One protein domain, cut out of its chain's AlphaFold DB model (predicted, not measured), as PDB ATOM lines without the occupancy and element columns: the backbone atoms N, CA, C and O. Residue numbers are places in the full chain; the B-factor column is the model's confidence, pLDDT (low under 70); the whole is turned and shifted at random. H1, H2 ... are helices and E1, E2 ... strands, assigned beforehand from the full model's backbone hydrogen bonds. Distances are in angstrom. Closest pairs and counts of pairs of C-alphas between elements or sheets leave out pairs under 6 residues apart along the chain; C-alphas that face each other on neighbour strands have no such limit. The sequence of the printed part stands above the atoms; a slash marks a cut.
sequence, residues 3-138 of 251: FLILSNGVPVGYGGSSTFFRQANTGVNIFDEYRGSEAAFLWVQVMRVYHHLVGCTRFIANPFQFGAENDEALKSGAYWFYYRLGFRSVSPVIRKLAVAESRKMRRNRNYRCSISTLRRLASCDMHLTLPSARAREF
ATOM      1  N   PHE A   3      73.907   4.563 140.679       92.94
ATOM      2  CA  PHE A   3      73.995   5.267 141.959       92.94
ATOM      3  C   PHE A   3      75.153   4.739 142.813       92.94
ATOM      4  O   PHE A   3      75.542   3.575 142.710       92.94
ATOM      5  N   LEU A   4      75.646   5.611 143.691       95.06
ATOM      6  CA  LEU A   4      76.537   5.295 144.804       95.06
ATOM      7  C   LEU A   4      75.761   5.536 146.102       95.06
ATOM      8  O   LEU A   4      75.069   6.547 146.230       95.06
ATOM      9  N   ILE A   5      75.861   4.610 147.047       94.50
ATOM     10  CA  ILE A   5      75.269   4.732 148.377       94.50
ATOM     11  C   ILE A   5      76.373   5.162 149.336       94.50
ATOM     12  O   ILE A   5      77.397   4.488 149.457       94.50
ATOM     13  N   LEU A   6      76.138   6.276 150.026       93.00
ATOM     14  CA  LEU A   6      77.028   6.813 151.046       93.00
ATOM     15  C   LEU A   6      76.342   6.720 152.410       93.00
ATOM     16  O   LEU A   6      75.166   7.068 152.528       93.00
ATOM     17  N   SER A   7      77.083   6.309 153.437       90.62
ATOM     18  CA  SER A   7      76.696   6.485 154.839       90.62
ATOM     19  C   SER A   7      77.785   7.289 155.539       90.62
ATOM     20  O   SER A   7      78.956   6.922 155.479       90.62
ATOM     21  N   ASN A   8      77.421   8.436 156.122       90.50
ATOM     22  CA  ASN A   8      78.362   9.379 156.749       90.50
ATOM     23  C   ASN A   8      79.566   9.754 155.855       90.50
ATOM     24  O   ASN A   8      80.693   9.865 156.325       90.50
ATOM     25  N   GLY A   9      79.332   9.918 154.549       91.75
ATOM     26  CA  GLY A   9      80.376  10.241 153.566       91.75
ATOM     27  C   GLY A   9      81.211   9.047 153.084       91.75
ATOM     28  O   GLY A   9      82.012   9.213 152.168       91.75
ATOM     29  N   VAL A  10      80.996   7.846 153.628       93.12
ATOM     30  CA  VAL A  10      81.716   6.625 153.243       93.12
ATOM     31  C   VAL A  10      80.912   5.831 152.207       93.12
ATOM     32  O   VAL A  10      79.722   5.592 152.430       93.12
ATOM     33  N   PRO A  11      81.512   5.399 151.081       93.62
ATOM     34  CA  PRO A  11      80.872   4.485 150.139       93.62
ATOM     35  C   PRO A  11      80.584   3.129 150.782       93.62
ATOM     36  O   PRO A  11      81.499   2.426 151.193       93.62
ATOM     37  N   VAL A  12      79.308   2.748 150.829       93.75
ATOM     38  CA  VAL A  12      78.864   1.471 151.423       93.75
ATOM     39  C   VAL A  12      78.238   0.518 150.406       93.75
ATOM     40  O   VAL A  12      78.003  -0.655 150.693       93.75
ATOM     41  N   GLY A  13      77.956   1.011 149.203       92.62
ATOM     42  CA  GLY A  13      77.401   0.206 148.131       92.62
ATOM     43  C   GLY A  13      77.165   1.003 146.861       92.62
ATOM     44  O   GLY A  13      77.311   2.223 146.821       92.62
ATOM     45  N   TYR A  14      76.779   0.303 145.810       94.12
ATOM     46  CA  TYR A  14      76.530   0.872 144.495       94.12
ATOM     47  C   TYR A  14      75.490   0.042 143.755       94.12
ATOM     48  O   TYR A  14      75.100  -1.045 144.180       94.12
ATOM     49  N   GLY A  15      75.022   0.551 142.626       93.69
ATOM     50  CA  GLY A  15      74.141  -0.222 141.775       93.69
ATOM     51  C   GLY A  15      73.595   0.578 140.618       93.69
ATOM     52  O   GLY A  15      74.087   1.654 140.265       93.69
ATOM     53  N   GLY A  16      72.549   0.030 140.020       92.75
ATOM     54  CA  GLY A  16      71.902   0.637 138.880       92.75
ATOM     55  C   GLY A  16      70.437   0.266 138.787       92.75
ATOM     56  O   GLY A  16      69.974  -0.735 139.330       92.75
ATOM     57  N   SER A  17      69.703   1.111 138.076       92.25
ATOM     58  CA  SER A  17      68.360   0.796 137.645       92.25
ATOM     59  C   SER A  17      68.148   1.124 136.177       92.25
ATOM     60  O   SER A  17      68.499   2.211 135.695       92.25
ATOM     61  N   SER A  18      67.536   0.170 135.489       92.44
ATOM     62  CA  SER A  18      66.998   0.319 134.145       92.44
ATOM     63  C   SER A  18      65.513   0.630 134.266       92.44
ATOM     64  O   SER A  18      64.710  -0.211 134.665       92.44
ATOM     65  N   THR A  19      65.147   1.873 133.969       93.62
ATOM     66  CA  THR A  19      63.762   2.337 134.049       93.62
ATOM     67  C   THR A  19      63.072   2.187 132.712       93.62
ATOM     68  O   THR A  19      63.605   2.616 131.687       93.62
ATOM     69  N   PHE A  20      61.854   1.671 132.738       93.81
ATOM     70  CA  PHE A  20      61.002   1.558 131.571       93.81
ATOM     71  C   PHE A  20      59.579   1.938 131.969       93.81
ATOM     72  O   PHE A  20      58.993   1.314 132.848       93.81
ATOM     73  N   PHE A  21      59.031   3.006 131.387       94.81
ATOM     74  CA  PHE A  21      57.765   3.603 131.829       94.81
ATOM     75  C   PHE A  21      57.674   3.736 133.362       94.81
ATOM     76  O   PHE A  21      58.471   4.443 133.973       94.81
ATOM     77  N   ARG A  22      56.701   3.067 133.994       94.69
ATOM     78  CA  ARG A  22      56.444   3.138 135.438       94.69
ATOM     79  C   ARG A  22      57.040   1.960 136.209       94.69
ATOM     80  O   ARG A  22      56.675   1.758 137.368       94.69
ATOM     81  N   GLN A  23      57.971   1.220 135.610       95.31
ATOM     82  CA  GLN A  23      58.730   0.159 136.265       95.31
ATOM     83  C   GLN A  23      60.240   0.397 136.195       95.31
ATOM     84  O   GLN A  23      60.750   1.133 135.350       95.31
ATOM     85  N   ALA A  24      60.952  -0.216 137.130       95.12
ATOM     86  CA  ALA A  24      62.389  -0.096 137.283       95.12
ATOM     87  C   ALA A  24      62.967  -1.474 137.612       95.12
ATOM     88  O   ALA A  24      62.675  -2.012 138.679       95.12
ATOM     89  N   ASN A  25      63.775  -2.037 136.713       94.00
ATOM     90  CA  ASN A  25      64.603  -3.195 137.043       94.00
ATOM     91  C   ASN A  25      65.806  -2.690 137.845       94.00
ATOM     92  O   ASN A  25      66.417  -1.678 137.484       94.00
ATOM     93  N   THR A  26      66.056  -3.303 138.994       91.25
ATOM     94  CA  THR A  26      66.980  -2.807 140.012       91.25
ATOM     95  C   THR A  26      68.047  -3.830 140.345       91.25
ATOM     96  O   THR A  26      67.738  -4.996 140.573       91.25
ATOM     97  N   GLY A  27      69.286  -3.355 140.460       86.94
ATOM     98  CA  GLY A  27      70.391  -4.097 141.047       86.94
ATOM     99  C   GLY A  27      71.116  -3.246 142.081       86.94
ATOM    100  O   GLY A  27      71.345  -2.051 141.866       86.94
ATOM    101  N   VAL A  28      71.465  -3.863 143.205       89.44
ATOM    102  CA  VAL A  28      72.212  -3.233 144.295       89.44
ATOM    103  C   VAL A  28      73.286  -4.186 144.785       89.44
ATOM    104  O   VAL A  28      73.038  -5.374 144.974       89.44
ATOM    105  N   ASN A  29      74.474  -3.645 145.017       88.56
ATOM    106  CA  ASN A  29      75.555  -4.316 145.706       88.56
ATOM    107  C   ASN A  29      75.929  -3.497 146.944       88.56
ATOM    108  O   ASN A  29      76.191  -2.298 146.848       88.56
ATOM    109  N   ILE A  30      75.929  -4.147 148.101       88.31
ATOM    110  CA  ILE A  30      76.411  -3.597 149.368       88.31
ATOM    111  C   ILE A  30      77.706  -4.338 149.689       88.31
ATOM    112  O   ILE A  30      77.716  -5.573 149.629       88.31
ATOM    113  N   PHE A  31      78.771  -3.599 150.010       88.25
ATOM    114  CA  PHE A  31      80.058  -4.217 150.339       88.25
ATOM    115  C   PHE A  31      79.932  -5.104 151.578       88.25
ATOM    116  O   PHE A  31      79.098  -4.839 152.450       88.25
ATOM    117  N   ASP A  32      80.732  -6.168 151.628       84.56
ATOM    118  CA  ASP A  32      80.616  -7.238 152.621       84.56
ATOM    119  C   ASP A  32      80.645  -6.713 154.057       84.56
ATOM    120  O   ASP A  32      79.826  -7.123 154.880       84.56
ATOM    121  N   GLU A  33      81.497  -5.726 154.327       87.31
ATOM    122  CA  GLU A  33      81.676  -5.082 155.629       87.31
ATOM    123  C   GLU A  33      80.406  -4.376 156.127       87.31
ATOM    124  O   GLU A  33      80.231  -4.177 157.330       87.31
ATOM    125  N   TYR A  34      79.496  -4.012 155.217       85.75
ATOM    126  CA  TYR A  34      78.244  -3.318 155.525       85.75
ATOM    127  C   TYR A  34      77.004  -4.217 155.393       85.75
ATOM    128  O   TYR A  34      75.889  -3.782 155.729       85.75
ATOM    129  N   ARG A  35      77.158  -5.471 154.941       80.44
ATOM    130  CA  ARG A  35      76.057  -6.446 154.856       80.44
ATOM    131  C   ARG A  35      75.562  -6.778 156.275       80.44
ATOM    132  O   ARG A  35      76.317  -7.200 157.138       80.44
ATOM    133  N   GLY A  36      74.264  -6.573 156.529       70.19
ATOM    134  CA  GLY A  36      73.632  -6.812 157.842       70.19
ATOM    135  C   GLY A  36      73.408  -5.566 158.713       70.19
ATOM    136  O   GLY A  36      72.773  -5.679 159.759       70.19
ATOM    137  N   SER A  37      73.862  -4.392 158.264       71.88
ATOM    138  CA  SER A  37      73.612  -3.092 158.907       71.88
ATOM    139  C   SER A  37      72.352  -2.393 158.341       71.88
ATOM    140  O   SER A  37      71.344  -3.033 158.035       71.88
ATOM    141  N   GLU A  38      72.403  -1.075 158.138       84.31
ATOM    142  CA  GLU A  38      71.346  -0.216 157.585       84.31
ATOM    143  C   GLU A  38      71.048  -0.460 156.091       84.31
ATOM    144  O   GLU A  38      70.258   0.265 155.487       84.31
ATOM    145  N   ALA A  39      71.631  -1.494 155.478       84.19
ATOM    146  CA  ALA A  39      71.491  -1.823 154.059       84.19
ATOM    147  C   ALA A  39      70.028  -1.833 153.571       84.19
ATOM    148  O   ALA A  39      69.721  -1.311 152.501       84.19
ATOM    149  N   ALA A  40      69.106  -2.378 154.374       88.19
ATOM    150  CA  ALA A  40      67.678  -2.386 154.055       88.19
ATOM    151  C   ALA A  40      67.087  -0.969 154.004       88.19
ATOM    152  O   ALA A  40      66.344  -0.639 153.080       88.19
ATOM    153  N   PHE A  41      67.438  -0.124 154.974       90.50
ATOM    154  CA  PHE A  41      67.001   1.267 155.022       90.50
ATOM    155  C   PHE A  41      67.573   2.061 153.845       90.50
ATOM    156  O   PHE A  41      66.815   2.717 153.131       90.50
ATOM    157  N   LEU A  42      68.878   1.944 153.591       91.00
ATOM    158  CA  LEU A  42      69.553   2.601 152.470       91.00
ATOM    159  C   LEU A  42      68.947   2.186 151.128       91.00
ATOM    160  O   LEU A  42      68.678   3.036 150.280       91.00
ATOM    161  N   TRP A  43      68.639   0.899 150.957       91.19
ATOM    162  CA  TRP A  43      67.991   0.416 149.744       91.19
ATOM    163  C   TRP A  43      66.590   1.012 149.544       91.19
ATOM    164  O   TRP A  43      66.239   1.434 148.440       91.19
ATOM    165  N   VAL A  44      65.808   1.153 150.619       93.38
ATOM    166  CA  VAL A  44      64.522   1.870 150.573       93.38
ATOM    167  C   VAL A  44      64.712   3.338 150.183       93.38
ATOM    168  O   VAL A  44      63.918   3.856 149.394       93.38
ATOM    169  N   GLN A  45      65.769   4.008 150.658       94.44
ATOM    170  CA  GLN A  45      66.066   5.388 150.250       94.44
ATOM    171  C   GLN A  45      66.385   5.490 148.758       94.44
ATOM    172  O   GLN A  45      65.874   6.392 148.092       94.44
ATOM    173  N   VAL A  46      67.155   4.546 148.212       94.25
ATOM    174  CA  VAL A  46      67.434   4.492 146.771       94.25
ATOM    175  C   VAL A  46      66.136   4.332 145.977       94.25
ATOM    176  O   VAL A  46      65.872   5.123 145.070       94.25
ATOM    177  N   MET A  47      65.272   3.383 146.351       95.12
ATOM    178  CA  MET A  47      63.970   3.210 145.694       95.12
ATOM    179  C   MET A  47      63.098   4.470 145.798       95.12
ATOM    180  O   MET A  47      62.471   4.865 144.815       95.12
ATOM    181  N   ARG A  48      63.096   5.156 146.948       95.62
ATOM    182  CA  ARG A  48      62.382   6.430 147.133       95.62
ATOM    183  C   ARG A  48      62.884   7.509 146.172       95.62
ATOM    184  O   ARG A  48      62.070   8.211 145.576       95.62
ATOM    185  N   VAL A  49      64.202   7.629 145.995       95.19
ATOM    186  CA  VAL A  49      64.808   8.570 145.040       95.19
ATOM    187  C   VAL A  49      64.381   8.237 143.612       95.19
ATOM    188  O   VAL A  49      63.921   9.128 142.902       95.19
ATOM    189  N   TYR A  50      64.438   6.969 143.197       94.75
ATOM    190  CA  TYR A  50      63.961   6.559 141.872       94.75
ATOM    191  C   TYR A  50      62.475   6.863 141.664       94.75
ATOM    192  O   TYR A  50      62.107   7.463 140.653       94.75
ATOM    193  N   HIS A  51      61.627   6.534 142.641       95.31
ATOM    194  CA  HIS A  51      60.202   6.856 142.591       95.31
ATOM    195  C   HIS A  51      59.977   8.360 142.397       95.31
ATOM    196  O   HIS A  51      59.218   8.764 141.519       95.31
ATOM    197  N   HIS A  52      60.682   9.197 143.158       94.88
ATOM    198  CA  HIS A  52      60.564  10.648 143.056       94.88
ATOM    199  C   HIS A  52      61.091  11.190 141.714       94.88
ATOM    200  O   HIS A  52      60.454  12.036 141.079       94.88
ATOM    201  N   LEU A  53      62.244  10.696 141.250       93.62
ATOM    202  CA  LEU A  53      62.914  11.193 140.048       93.62
ATOM    203  C   LEU A  53      62.234  10.770 138.747       93.62
ATOM    204  O   LEU A  53      62.234  11.551 137.800       93.62
ATOM    205  N   VAL A  54      61.658   9.570 138.674       92.69
ATOM    206  CA  VAL A  54      61.113   9.047 137.407       92.69
ATOM    207  C   VAL A  54      59.656   8.606 137.486       92.69
ATOM    208  O   VAL A  54      59.055   8.312 136.459       92.69
ATOM    209  N   GLY A  55      59.052   8.595 138.675       93.56
ATOM    210  CA  GLY A  55      57.650   8.215 138.856       93.56
ATOM    211  C   GLY A  55      57.386   6.712 138.743       93.56
ATOM    212  O   GLY A  55      56.234   6.321 138.555       93.56
ATOM    213  N   CYS A  56      58.416   5.861 138.843       94.62
ATOM    214  CA  CYS A  56      58.240   4.411 138.808       94.62
ATOM    215  C   CYS A  56      57.437   3.935 140.026       94.62
ATOM    216  O   CYS A  56      57.670   4.364 141.148       94.62
ATOM    217  N   THR A  57      56.468   3.052 139.817       96.00
ATOM    218  CA  THR A  57      55.592   2.509 140.873       96.00
ATOM    219  C   THR A  57      55.776   1.007 141.069       96.00
ATOM    220  O   THR A  57      55.145   0.402 141.936       96.00
ATOM    221  N   ARG A  58      56.670   0.402 140.283       96.69
ATOM    222  CA  ARG A  58      57.047  -1.005 140.356       96.69
ATOM    223  C   ARG A  58      58.565  -1.139 140.308       96.69
ATOM    224  O   ARG A  58      59.192  -0.623 139.388       96.69
ATOM    225  N   PHE A  59      59.131  -1.861 141.265       96.44
ATOM    226  CA  PHE A  59      60.542  -2.242 141.277       96.44
ATOM    227  C   PHE A  59      60.657  -3.743 141.046       96.44
ATOM    228  O   PHE A  59      59.887  -4.512 141.628       96.44
ATOM    229  N   ILE A  60      61.587  -4.140 140.188       95.69
ATOM    230  CA  ILE A  60      61.796  -5.517 139.749       95.69
ATOM    231  C   ILE A  60      63.191  -5.936 140.199       95.69
ATOM    232  O   ILE A  60      64.177  -5.271 139.883       95.69
ATOM    233  N   ALA A  61      63.260  -7.023 140.959       94.94
ATOM    234  CA  ALA A  61      64.497  -7.737 141.219       94.94
ATOM    235  C   ALA A  61      64.510  -8.975 140.318       94.94
ATOM    236  O   ALA A  61      63.613  -9.818 140.423       94.94
ATOM    237  N   ASN A  62      65.517  -9.065 139.448       92.69
ATOM    238  CA  ASN A  62      65.749 -10.229 138.598       92.69
ATOM    239  C   ASN A  62      66.317 -11.402 139.435       92.69
ATOM    240  O   ASN A  62      67.034 -11.146 140.409       92.69
ATOM    241  N   PRO A  63      66.055 -12.675 139.081       92.56
ATOM    242  CA  PRO A  63      66.413 -13.835 139.888       92.56
ATOM    243  C   PRO A  63      67.905 -13.949 140.187       92.56
ATOM    244  O   PRO A  63      68.277 -14.376 141.282       92.56
ATOM    245  N   PHE A  64      68.766 -13.494 139.273       90.44
ATOM    246  CA  PHE A  64      70.214 -13.477 139.487       90.44
ATOM    247  C   PHE A  64      70.617 -12.640 140.713       90.44
ATOM    248  O   PHE A  64      71.543 -12.997 141.440       90.44
ATOM    249  N   GLN A  65      69.876 -11.562 141.006       88.12
ATOM    250  CA  GLN A  65      70.133 -10.672 142.148       88.12
ATOM    251  C   GLN A  65      69.915 -11.352 143.506       88.12
ATOM    252  O   GLN A  65      70.345 -10.827 144.533       88.12
ATOM    253  N   PHE A  66      69.205 -12.481 143.544       90.81
ATOM    254  CA  PHE A  66      68.871 -13.157 144.795       90.81
ATOM    255  C   PHE A  66      68.980 -14.682 144.755       90.81
ATOM    256  O   PHE A  66      68.554 -15.335 145.712       90.81
ATOM    257  N   GLY A  67      69.589 -15.243 143.705       89.00
ATOM    258  CA  GLY A  67      70.105 -16.606 143.762       89.00
ATOM    259  C   GLY A  67      70.055 -17.469 142.504       89.00
ATOM    260  O   GLY A  67      70.623 -18.559 142.538       89.00
ATOM    261  N   ALA A  68      69.404 -17.054 141.414       89.81
ATOM    262  CA  ALA A  68      69.467 -17.825 140.170       89.81
ATOM    263  C   ALA A  68      70.902 -17.815 139.642       89.81
ATOM    264  O   ALA A  68      71.462 -16.744 139.436       89.81
ATOM    265  N   GLU A  69      71.497 -18.999 139.487       87.69
ATOM    266  CA  GLU A  69      72.889 -19.169 139.030       87.69
ATOM    267  C   GLU A  69      73.929 -18.419 139.891       87.69
ATOM    268  O   GLU A  69      75.077 -18.240 139.498       87.69
ATOM    269  N   ASN A  70      73.539 -18.016 141.106       87.69
ATOM    270  CA  ASN A  70      74.358 -17.244 142.028       87.69
ATOM    271  C   ASN A  70      74.271 -17.850 143.436       87.69
ATOM    272  O   ASN A  70      73.466 -17.447 144.282       87.69
ATOM    273  N   ASP A  71      75.120 -18.849 143.686       88.00
ATOM    274  CA  ASP A  71      75.174 -19.552 144.970       88.00
ATOM    275  C   ASP A  71      75.603 -18.633 146.134       88.00
ATOM    276  O   ASP A  71      75.211 -18.884 147.276       88.00
ATOM    277  N   GLU A  72      76.359 -17.559 145.873       85.50
ATOM    278  CA  GLU A  72      76.697 -16.549 146.887       85.50
ATOM    279  C   GLU A  72      75.434 -15.806 147.348       85.50
ATOM    280  O   GLU A  72      75.162 -15.727 148.549       85.50
ATOM    281  N   ALA A  73      74.605 -15.344 146.407       85.88
ATOM    282  CA  ALA A  73      73.354 -14.651 146.710       85.88
ATOM    283  C   ALA A  73      72.339 -15.544 147.449       85.88
ATOM    284  O   ALA A  73      71.616 -15.073 148.334       85.88
ATOM    285  N   LEU A  74      72.307 -16.848 147.145       89.25
ATOM    286  CA  LEU A  74      71.494 -17.804 147.905       89.25
ATOM    287  C   LEU A  74      71.953 -17.886 149.368       89.25
ATOM    288  O   LEU A  74      71.120 -17.876 150.279       89.25
ATOM    289  N   LYS A  75      73.270 -17.955 149.601       86.50
ATOM    290  CA  LYS A  75      73.863 -18.081 150.942       86.50
ATOM    291  C   LYS A  75      73.771 -16.789 151.755       86.50
ATOM    292  O   LYS A  75      73.598 -16.863 152.968       86.50
ATOM    293  N   SER A  76      73.818 -15.624 151.107       85.50
ATOM    294  CA  SER A  76      73.733 -14.315 151.773       85.50
ATOM    295  C   SER A  76      72.336 -13.987 152.320       85.50
ATOM    296  O   SER A  76      72.171 -13.062 153.115       85.50
ATOM    297  N   GLY A  77      71.309 -14.747 151.923       88.50
ATOM    298  CA  GLY A  77      69.924 -14.504 152.327       88.50
ATOM    299  C   GLY A  77      69.219 -13.420 151.506       88.50
ATOM    300  O   GLY A  77      68.174 -12.922 151.938       88.50
ATOM    301  N   ALA A  78      69.743 -13.084 150.323       90.69
ATOM    302  CA  ALA A  78      69.214 -12.047 149.437       90.69
ATOM    303  C   ALA A  78      67.713 -12.216 149.128       90.69
ATOM    304  O   ALA A  78      66.958 -11.245 149.192       90.69
ATOM    305  N   TYR A  79      67.231 -13.446 148.900       94.62
ATOM    306  CA  TYR A  79      65.794 -13.698 148.696       94.62
ATOM    307  C   TYR A  79      64.947 -13.150 149.854       94.62
ATOM    308  O   TYR A  79      63.953 -12.443 149.664       94.62
ATOM    309  N   TRP A  80      65.359 -13.446 151.089       93.69
ATOM    310  CA  TRP A  80      64.639 -13.020 152.285       93.69
ATOM    311  C   TRP A  80      64.807 -11.531 152.576       93.69
ATOM    312  O   TRP A  80      63.895 -10.939 153.155       93.69
ATOM    313  N   PHE A  81      65.912 -10.917 152.149       91.94
ATOM    314  CA  PHE A  81      66.085  -9.465 152.161       91.94
ATOM    315  C   PHE A  81      64.994  -8.779 151.325       91.94
ATOM    316  O   PHE A  81      64.204  -8.006 151.874       91.94
ATOM    317  N   TYR A  82      64.847  -9.144 150.045       94.56
ATOM    318  CA  TYR A  82      63.789  -8.599 149.183       94.56
ATOM    319  C   TYR A  82      62.388  -8.929 149.715       94.56
ATOM    320  O   TYR A  82      61.525  -8.050 149.803       94.56
ATOM    321  N   TYR A  83      62.155 -10.173 150.146       96.12
ATOM    322  CA  TYR A  83      60.862 -10.591 150.691       96.12
ATOM    323  C   TYR A  83      60.426  -9.735 151.895       96.12
ATOM    324  O   TYR A  83      59.261  -9.332 151.987       96.12
ATOM    325  N   ARG A  84      61.342  -9.424 152.822       93.69
ATOM    326  CA  ARG A  84      61.051  -8.584 154.000       93.69
ATOM    327  C   ARG A  84      60.739  -7.136 153.632       93.69
ATOM    328  O   ARG A  84      59.908  -6.528 154.294       93.69
ATOM    329  N   LEU A  85      61.322  -6.628 152.549       93.88
ATOM    330  CA  LEU A  85      61.035  -5.297 152.005       93.88
ATOM    331  C   LEU A  85      59.704  -5.205 151.242       93.88
ATOM    332  O   LEU A  85      59.361  -4.152 150.719       93.88
ATOM    333  N   GLY A  86      58.941  -6.299 151.177       95.88
ATOM    334  CA  GLY A  86      57.623  -6.323 150.543       95.88
ATOM    335  C   GLY A  86      57.625  -6.818 149.099       95.88
ATOM    336  O   GLY A  86      56.551  -6.945 148.515       95.88
ATOM    337  N   PHE A  87      58.784  -7.178 148.538       97.31
ATOM    338  CA  PHE A  87      58.838  -7.808 147.223       97.31
ATOM    339  C   PHE A  87      58.151  -9.174 147.253       97.31
ATOM    340  O   PHE A  87      58.250  -9.929 148.227       97.31
ATOM    341  N   ARG A  88      57.459  -9.525 146.174       97.31
ATOM    342  CA  ARG A  88      56.784 -10.818 146.030       97.31
ATOM    343  C   ARG A  88      57.110 -11.428 144.679       97.31
ATOM    344  O   ARG A  88      57.094 -10.722 143.677       97.31
ATOM    345  N   SER A  89      57.361 -12.735 144.667       97.12
ATOM    346  CA  SER A  89      57.591 -13.496 143.439       97.12
ATOM    347  C   SER A  89      56.417 -13.344 142.467       97.12
ATOM    348  O   SER A  89      55.257 -13.357 142.889       97.12
ATOM    349  N   VAL A  90      56.698 -13.218 141.174       95.19
ATOM    350  CA  VAL A  90      55.653 -13.092 140.144       95.19
ATOM    351  C   VAL A  90      54.813 -14.368 140.041       95.19
ATOM    352  O   VAL A  90      53.580 -14.310 139.982       95.19
ATOM    353  N   SER A  91      55.448 -15.536 140.181       96.50
ATOM    354  CA  SER A  91      54.767 -16.831 140.170       96.50
ATOM    355  C   SER A  91      53.898 -17.047 141.424       96.50
ATOM    356  O   SER A  91      54.400 -16.987 142.554       96.50
ATOM    357  N   PRO A  92      52.589 -17.343 141.280       97.06
ATOM    358  CA  PRO A  92      51.723 -17.713 142.404       97.06
ATOM    359  C   PRO A  92      52.205 -18.958 143.161       97.06
ATOM    360  O   PRO A  92      52.064 -19.028 144.383       97.06
ATOM    361  N   VAL A  93      52.794 -19.930 142.454       98.12
ATOM    362  CA  VAL A  93      53.318 -21.171 143.050       98.12
ATOM    363  C   VAL A  93      54.496 -20.854 143.968       98.12
ATOM    364  O   VAL A  93      54.511 -21.274 145.128       98.12
ATOM    365  N   ILE A  94      55.436 -20.031 143.494       98.06
ATOM    366  CA  ILE A  94      56.595 -19.612 144.289       98.06
ATOM    367  C   ILE A  94      56.170 -18.724 145.465       98.06
ATOM    368  O   ILE A  94      56.684 -18.885 146.570       98.06
ATOM    369  N   ARG A  95      55.151 -17.870 145.299       98.00
ATOM    370  CA  ARG A  95      54.574 -17.102 146.420       98.00
ATOM    371  C   ARG A  95      54.035 -17.995 147.534       98.00
ATOM    372  O   ARG A  95      54.290 -17.716 148.706       98.00
ATOM    373  N   LYS A  96      53.308 -19.066 147.198       98.25
ATOM    374  CA  LYS A  96      52.801 -20.025 148.198       98.25
ATOM    375  C   LYS A  96      53.951 -20.697 148.953       98.25
ATOM    376  O   LYS A  96      53.890 -20.785 150.180       98.25
ATOM    377  N   LEU A  97      55.008 -21.099 148.241       98.31
ATOM    378  CA  LEU A  97      56.222 -21.658 148.842       98.31
ATOM    379  C   LEU A  97      56.881 -20.658 149.804       98.31
ATOM    380  O   LEU A  97      57.122 -20.990 150.963       98.31
ATOM    381  N   ALA A  98      57.080 -19.413 149.369       98.12
ATOM    382  CA  ALA A  98      57.685 -18.357 150.180       98.12
ATOM    383  C   ALA A  98      56.909 -18.095 151.481       98.12
ATOM    384  O   ALA A  98      57.498 -17.956 152.554       98.12
ATOM    385  N   VAL A  99      55.573 -18.082 151.418       98.19
ATOM    386  CA  VAL A  99      54.721 -17.922 152.605       98.19
ATOM    387  C   VAL A  99      54.869 -19.105 153.564       98.19
ATOM    388  O   VAL A  99      54.945 -18.895 154.779       98.19
ATOM    389  N   ALA A 100      54.915 -20.338 153.052       97.94
ATOM    390  CA  ALA A 100      55.099 -21.533 153.871       97.94
ATOM    391  C   ALA A 100      56.460 -21.525 154.586       97.94
ATOM    392  O   ALA A 100      56.515 -21.710 155.804       97.94
ATOM    393  N   GLU A 101      57.534 -21.219 153.862       98.00
ATOM    394  CA  GLU A 101      58.889 -21.118 154.412       98.00
ATOM    395  C   GLU A 101      59.013 -19.980 155.435       98.00
ATOM    396  O   GLU A 101      59.495 -20.180 156.550       98.00
ATOM    397  N   SER A 102      58.438 -18.810 155.142       97.12
ATOM    398  CA  SER A 102      58.384 -17.682 156.080       97.12
ATOM    399  C   SER A 102      57.636 -18.026 157.377       97.12
ATOM    400  O   SER A 102      57.998 -17.551 158.456       97.12
ATOM    401  N   ARG A 103      56.588 -18.860 157.319       97.31
ATOM    402  CA  ARG A 103      55.884 -19.346 158.522       97.31
ATOM    403  C   ARG A 103      56.765 -20.279 159.354       97.31
ATOM    404  O   ARG A 103      56.775 -20.133 160.573       97.31
ATOM    405  N   LYS A 104      57.520 -21.186 158.726       97.31
ATOM    406  CA  LYS A 104      58.478 -22.063 159.429       97.31
ATOM    407  C   LYS A 104      59.567 -21.246 160.124       97.31
ATOM    408  O   LYS A 104      59.779 -21.426 161.318       97.31
ATOM    409  N   MET A 105      60.163 -20.284 159.413       95.25
ATOM    410  CA  MET A 105      61.177 -19.374 159.964       95.25
ATOM    411  C   MET A 105      60.660 -18.555 161.153       95.25
ATOM    412  O   MET A 105      61.392 -18.333 162.112       95.25
ATOM    413  N   ARG A 106      59.397 -18.105 161.113       94.94
ATOM    414  CA  ARG A 106      58.781 -17.376 162.236       94.94
ATOM    415  C   ARG A 106      58.507 -18.263 163.451       94.94
ATOM    416  O   ARG A 106      58.618 -17.780 164.569       94.94
ATOM    417  N   ARG A 107      58.146 -19.533 163.239       96.69
ATOM    418  CA  ARG A 107      57.882 -20.496 164.322       96.69
ATOM    419  C   ARG A 107      59.161 -21.005 164.983       96.69
ATOM    420  O   ARG A 107      59.153 -21.260 166.178       96.69
ATOM    421  N   ASN A 108      60.243 -21.154 164.222       95.75
ATOM    422  CA  ASN A 108      61.514 -21.664 164.721       95.75
ATOM    423  C   ASN A 108      62.676 -20.792 164.223       95.75
ATOM    424  O   ASN A 108      63.046 -20.847 163.051       95.75
ATOM    425  N   ARG A 109      63.306 -20.040 165.136       91.56
ATOM    426  CA  ARG A 109      64.455 -19.162 164.826       91.56
ATOM    427  C   ARG A 109      65.704 -19.929 164.367       91.56
ATOM    428  O   ARG A 109      66.544 -19.361 163.664       91.56
ATOM    429  N   ASN A 110      65.809 -21.213 164.707       94.38
ATOM    430  CA  ASN A 110      66.904 -22.092 164.289       94.38
ATOM    431  C   ASN A 110      66.644 -22.741 162.924       94.38
ATOM    432  O   ASN A 110      67.553 -23.325 162.341       94.38
ATOM    433  N   TYR A 111      65.432 -22.615 162.374       94.88
ATOM    434  CA  TYR A 111      65.129 -23.123 161.042       94.88
ATOM    435  C   TYR A 111      65.974 -22.411 159.978       94.88
ATOM    436  O   TYR A 111      66.122 -21.182 159.983       94.88
ATOM    437  N   ARG A 112      66.512 -23.187 159.037       91.88
ATOM    438  CA  ARG A 112      67.202 -22.689 157.846       91.88
ATOM    439  C   ARG A 112      66.549 -23.300 156.616       91.88
ATOM    440  O   ARG A 112      66.351 -24.510 156.544       91.88
ATOM    441  N   CYS A 113      66.196 -22.441 155.665       93.62
ATOM    442  CA  CYS A 113      65.674 -22.870 154.376       93.62
ATOM    443  C   CYS A 113      66.775 -23.639 153.636       93.62
ATOM    444  O   CYS A 113      67.907 -23.167 153.558       93.62
ATOM    445  N   SER A 114      66.454 -24.820 153.106       94.38
ATOM    446  CA  SER A 114      67.427 -25.618 152.357       94.38
ATOM    447  C   SER A 114      67.845 -24.911 151.069       94.38
ATOM    448  O   SER A 114      67.052 -24.179 150.470       94.38
ATOM    449  N   ILE A 115      69.070 -25.172 150.603       93.62
ATOM    450  CA  ILE A 115      69.589 -24.578 149.364       93.62
ATOM    451  C   ILE A 115      68.717 -24.923 148.149       93.62
ATOM    452  O   ILE A 115      68.454 -24.067 147.311       93.62
ATOM    453  N   SER A 116      68.179 -26.145 148.091       95.06
ATOM    454  CA  SER A 116      67.258 -26.573 147.033       95.06
ATOM    455  C   SER A 116      65.956 -25.773 147.048       95.06
ATOM    456  O   SER A 116      65.434 -25.410 145.996       95.06
ATOM    457  N   THR A 117      65.446 -25.437 148.234       96.31
ATOM    458  CA  THR A 117      64.261 -24.583 148.366       96.31
ATOM    459  C   THR A 117      64.583 -23.139 148.004       96.31
ATOM    460  O   THR A 117      63.791 -22.514 147.307       96.31
ATOM    461  N   LEU A 118      65.754 -22.620 148.390       96.38
ATOM    462  CA  LEU A 118      66.197 -21.281 147.992       96.38
ATOM    463  C   LEU A 118      66.348 -21.160 146.467       96.38
ATOM    464  O   LEU A 118      65.869 -20.184 145.904       96.38
ATOM    465  N   ARG A 119      66.892 -22.177 145.782       96.19
ATOM    466  CA  ARG A 119      66.945 -22.221 144.306       96.19
ATOM    467  C   ARG A 119      65.557 -22.157 143.673       96.19
ATOM    468  O   ARG A 119      65.347 -21.411 142.727       96.19
ATOM    469  N   ARG A 120      64.585 -22.886 144.230       96.81
ATOM    470  CA  ARG A 120      63.184 -22.813 143.777       96.81
ATOM    471  C   ARG A 120      62.564 -21.442 144.038       96.81
ATOM    472  O   ARG A 120      61.803 -20.953 143.219       96.81
ATOM    473  N   LEU A 121      62.864 -20.827 145.179       97.38
ATOM    474  CA  LEU A 121      62.411 -19.472 145.496       97.38
ATOM    475  C   LEU A 121      63.018 -18.434 144.538       97.38
ATOM    476  O   LEU A 121      62.338 -17.476 144.171       97.38
ATOM    477  N   ALA A 122      64.251 -18.671 144.091       96.56
ATOM    478  CA  ALA A 122      64.987 -17.863 143.129       96.56
ATOM    479  C   ALA A 122      64.711 -18.210 141.656       96.56
ATOM    480  O   ALA A 122      65.534 -17.906 140.810       96.56
ATOM    481  N   SER A 123      63.580 -18.841 141.315       96.19
ATOM    482  CA  SER A 123      63.311 -19.271 139.930       96.19
ATOM    483  C   SER A 123      62.550 -18.251 139.073       96.19
ATOM    484  O   SER A 123      62.231 -18.547 137.926       96.19
ATOM    485  N   CYS A 124      62.134 -17.115 139.634       95.12
ATOM    486  CA  CYS A 124      61.384 -16.081 138.918       95.12
ATOM    487  C   CYS A 124      61.516 -14.730 139.616       95.12
ATOM    488  O   CYS A 124      61.744 -14.689 140.828       95.12
ATOM    489  N   ASP A 125      61.283 -13.650 138.879       95.56
ATOM    490  CA  ASP A 125      61.373 -12.275 139.361       95.56
ATOM    491  C   ASP A 125      60.558 -12.026 140.626       95.56
ATOM    492  O   ASP A 125      59.511 -12.641 140.881       95.56
ATOM    493  N   MET A 126      61.020 -11.058 141.412       96.94
ATOM    494  CA  MET A 126      60.247 -10.500 142.509       96.94
ATOM    495  C   MET A 126      59.921  -9.040 142.235       96.94
ATOM    496  O   MET A 126      60.791  -8.247 141.887       96.94
ATOM    497  N   HIS A 127      58.663  -8.663 142.458       96.69
ATOM    498  CA  HIS A 127      58.192  -7.295 142.277       96.69
ATOM    499  C   HIS A 127      57.834  -6.657 143.618       96.69
ATOM    500  O   HIS A 127      57.069  -7.232 144.398       96.69
ATOM    501  N   LEU A 128      58.297  -5.430 143.843       96.94
ATOM    502  CA  LEU A 128      57.691  -4.502 144.796       96.94
ATOM    503  C   LEU A 128      56.744  -3.586 144.024       96.94
ATOM    504  O   LEU A 128      57.157  -2.876 143.111       96.94
ATOM    505  N   THR A 129      55.462  -3.622 144.376       96.62
ATOM    506  CA  THR A 129      54.412  -2.834 143.717       96.62
ATOM    507  C   THR A 129      53.872  -1.818 144.706       96.62
ATOM    508  O   THR A 129      53.359  -2.210 145.752       96.62
ATOM    509  N   LEU A 130      53.992  -0.528 144.395       96.06
ATOM    510  CA  LEU A 130      53.447   0.530 145.241       96.06
ATOM    511  C   LEU A 130      51.911   0.573 145.130       96.06
ATOM    512  O   LEU A 130      51.377   0.221 144.077       96.06
ATOM    513  N   PRO A 131      51.186   1.054 146.160       93.88
ATOM    514  CA  PRO A 131      49.719   1.107 146.139       93.88
ATOM    515  C   PRO A 131      49.115   1.883 144.959       93.88
ATOM    516  O   PRO A 131      48.013   1.580 144.521       93.88
ATOM    517  N   SER A 132      49.837   2.872 144.425       89.38
ATOM    518  CA  SER A 132      49.409   3.679 143.276       89.38
ATOM    519  C   SER A 132      49.634   3.011 141.913       89.38
ATOM    520  O   SER A 132      49.213   3.561 140.895       89.38
ATOM    521  N   ALA A 133      50.303   1.855 141.862       93.12
ATOM    522  CA  ALA A 133      50.594   1.162 140.614       93.12
ATOM    523  C   ALA A 133      49.326   0.532 140.025       93.12
ATOM    524  O   ALA A 133      48.623  -0.237 140.684       93.12
ATOM    525  N   ARG A 134      49.063   0.779 138.740       90.12
ATOM    526  CA  ARG A 134      47.953   0.149 138.017       90.12
ATOM    527  C   ARG A 134      48.468  -1.124 137.347       90.12
ATOM    528  O   ARG A 134      49.506  -1.116 136.694       90.12
ATOM    529  N   ALA A 135      47.718  -2.224 137.432       84.44
ATOM    530  CA  ALA A 135      48.126  -3.503 136.831       84.44
ATOM    531  C   ALA A 135      48.424  -3.392 135.323       84.44
ATOM    532  O   ALA A 135      49.329  -4.044 134.810       84.44
ATOM    533  N   ARG A 136      47.697  -2.516 134.617       85.50
ATOM    534  CA  ARG A 136      47.889  -2.273 133.181       85.50
ATOM    535  C   ARG A 136      49.215  -1.610 132.813       85.50
ATOM    536  O   ARG A 136      49.546  -1.663 131.642       85.50
ATOM    537  N   GLU A 137      49.925  -1.001 133.765       87.00
ATOM    538  CA  GLU A 137      51.199  -0.289 133.550       87.00
ATOM    539  C   GLU A 137      52.422  -1.213 133.605       87.00
ATOM    540  O   GLU A 137      53.548  -0.747 133.448       87.00
ATOM    541  N   PHE A 138      52.222  -2.507 133.872       90.88
ATOM    542  CA  PHE A 138      53.295  -3.489 133.812       90.88
ATOM    543  C   PHE A 138      53.578  -3.883 132.359       90.88
ATOM    544  O   PHE A 138      52.656  -4.237 131.616       90.88
TER     545      PHE A 138
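AT A GLANCE: This is residues 3 to 138 of the 251 residues of an uncharacterized protein of Woeseiaceae bacterium (UniProt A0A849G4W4). A twisted sheet of five strands curls round the long helix H1, and beyond the E4 and E5 end of this sheet gather four more helices, H2, H3, H4 and H5. H3 is near the middle of the whole and only grazes the sheet, while H5 packs on both H2 and H4, at the end far from H1. The printed part has 136 residues with five named helices and five named strands, in the order E1 E2 E3 H1 E4 H2 H3 H4 H5 E5; the sheet is mixed, in the order E1, E2, E3, E4, E5, and the class is mixed, helices and strands. The whole is compact and rounded, with a radius of gyration of the C-alphas of 15.1 A and spans of 40 by 39 by 27 A.

HOW THE PARTS SIT: E1, residues 3 to 7, E2, residues 10 to 20, and E3, residues 23 to 30, form a meander, each strand the antiparallel neighbour of the one before. N 5 and O 13 are 2.8 A apart, and N 16 and O 27 3.0 A, within hydrogen-bond range. E2 bends by 51 degrees at residue 13. E4, residues 58 to 61, is parallel to E3, with N 60 and O 24 2.8 A apart. E5, residues 126 to 129, is an edge strand antiparallel to E4, with N 59 and O 128 2.9 A apart; residues 126 to 127 also pair with residues 88 to 89, antiparallel. H1, residues 39 to 54, is on one face of the sheet, two layers in all; E3, H1 and E4 are a strand-helix-strand unit, two parallel neighbour strands with a helix between, and its crossover is right-handed. H3, residues 78 to 84, is close to H1 but not clearly touching, the C-alphas of Ala 40 and Phe 81 being 7.5 A apart. H5, residues 115 to 121, touches H2, residues 71 to 76, about perpendicular at 88 degrees, closest at the C-alphas of Leu 74 and Leu 118, 6.3 A. H4, residues 92 to 107, touches H5 with residues 94 to 98 alone, closest at the C-alphas of Ile 94 and Leu 121, 5.9 A, at a steep tilt of 49 degrees, opposite ways. H1 is apart from H2, H4 and H5. In the five helices every O i to N i+4 pair is within hydrogen-bond range.

IN THESE COORDINATES: E1 begins at C-alpha 3, (73.995, 5.267, 141.959). E2 is 30.4 A long, E3 22.3 A, H1 22.4 A and H4 22.9 A. E5 ends at C-alpha 129, (54.412, -2.834, 143.717).

THE WHOLE: The C-alphas of Gly 9 and Val 93, the two farthest apart, are 42.8 A apart. The printed part has no cut, and no link is long. The mean pLDDT of the printed part is 92.7, and no printed residue is under 70.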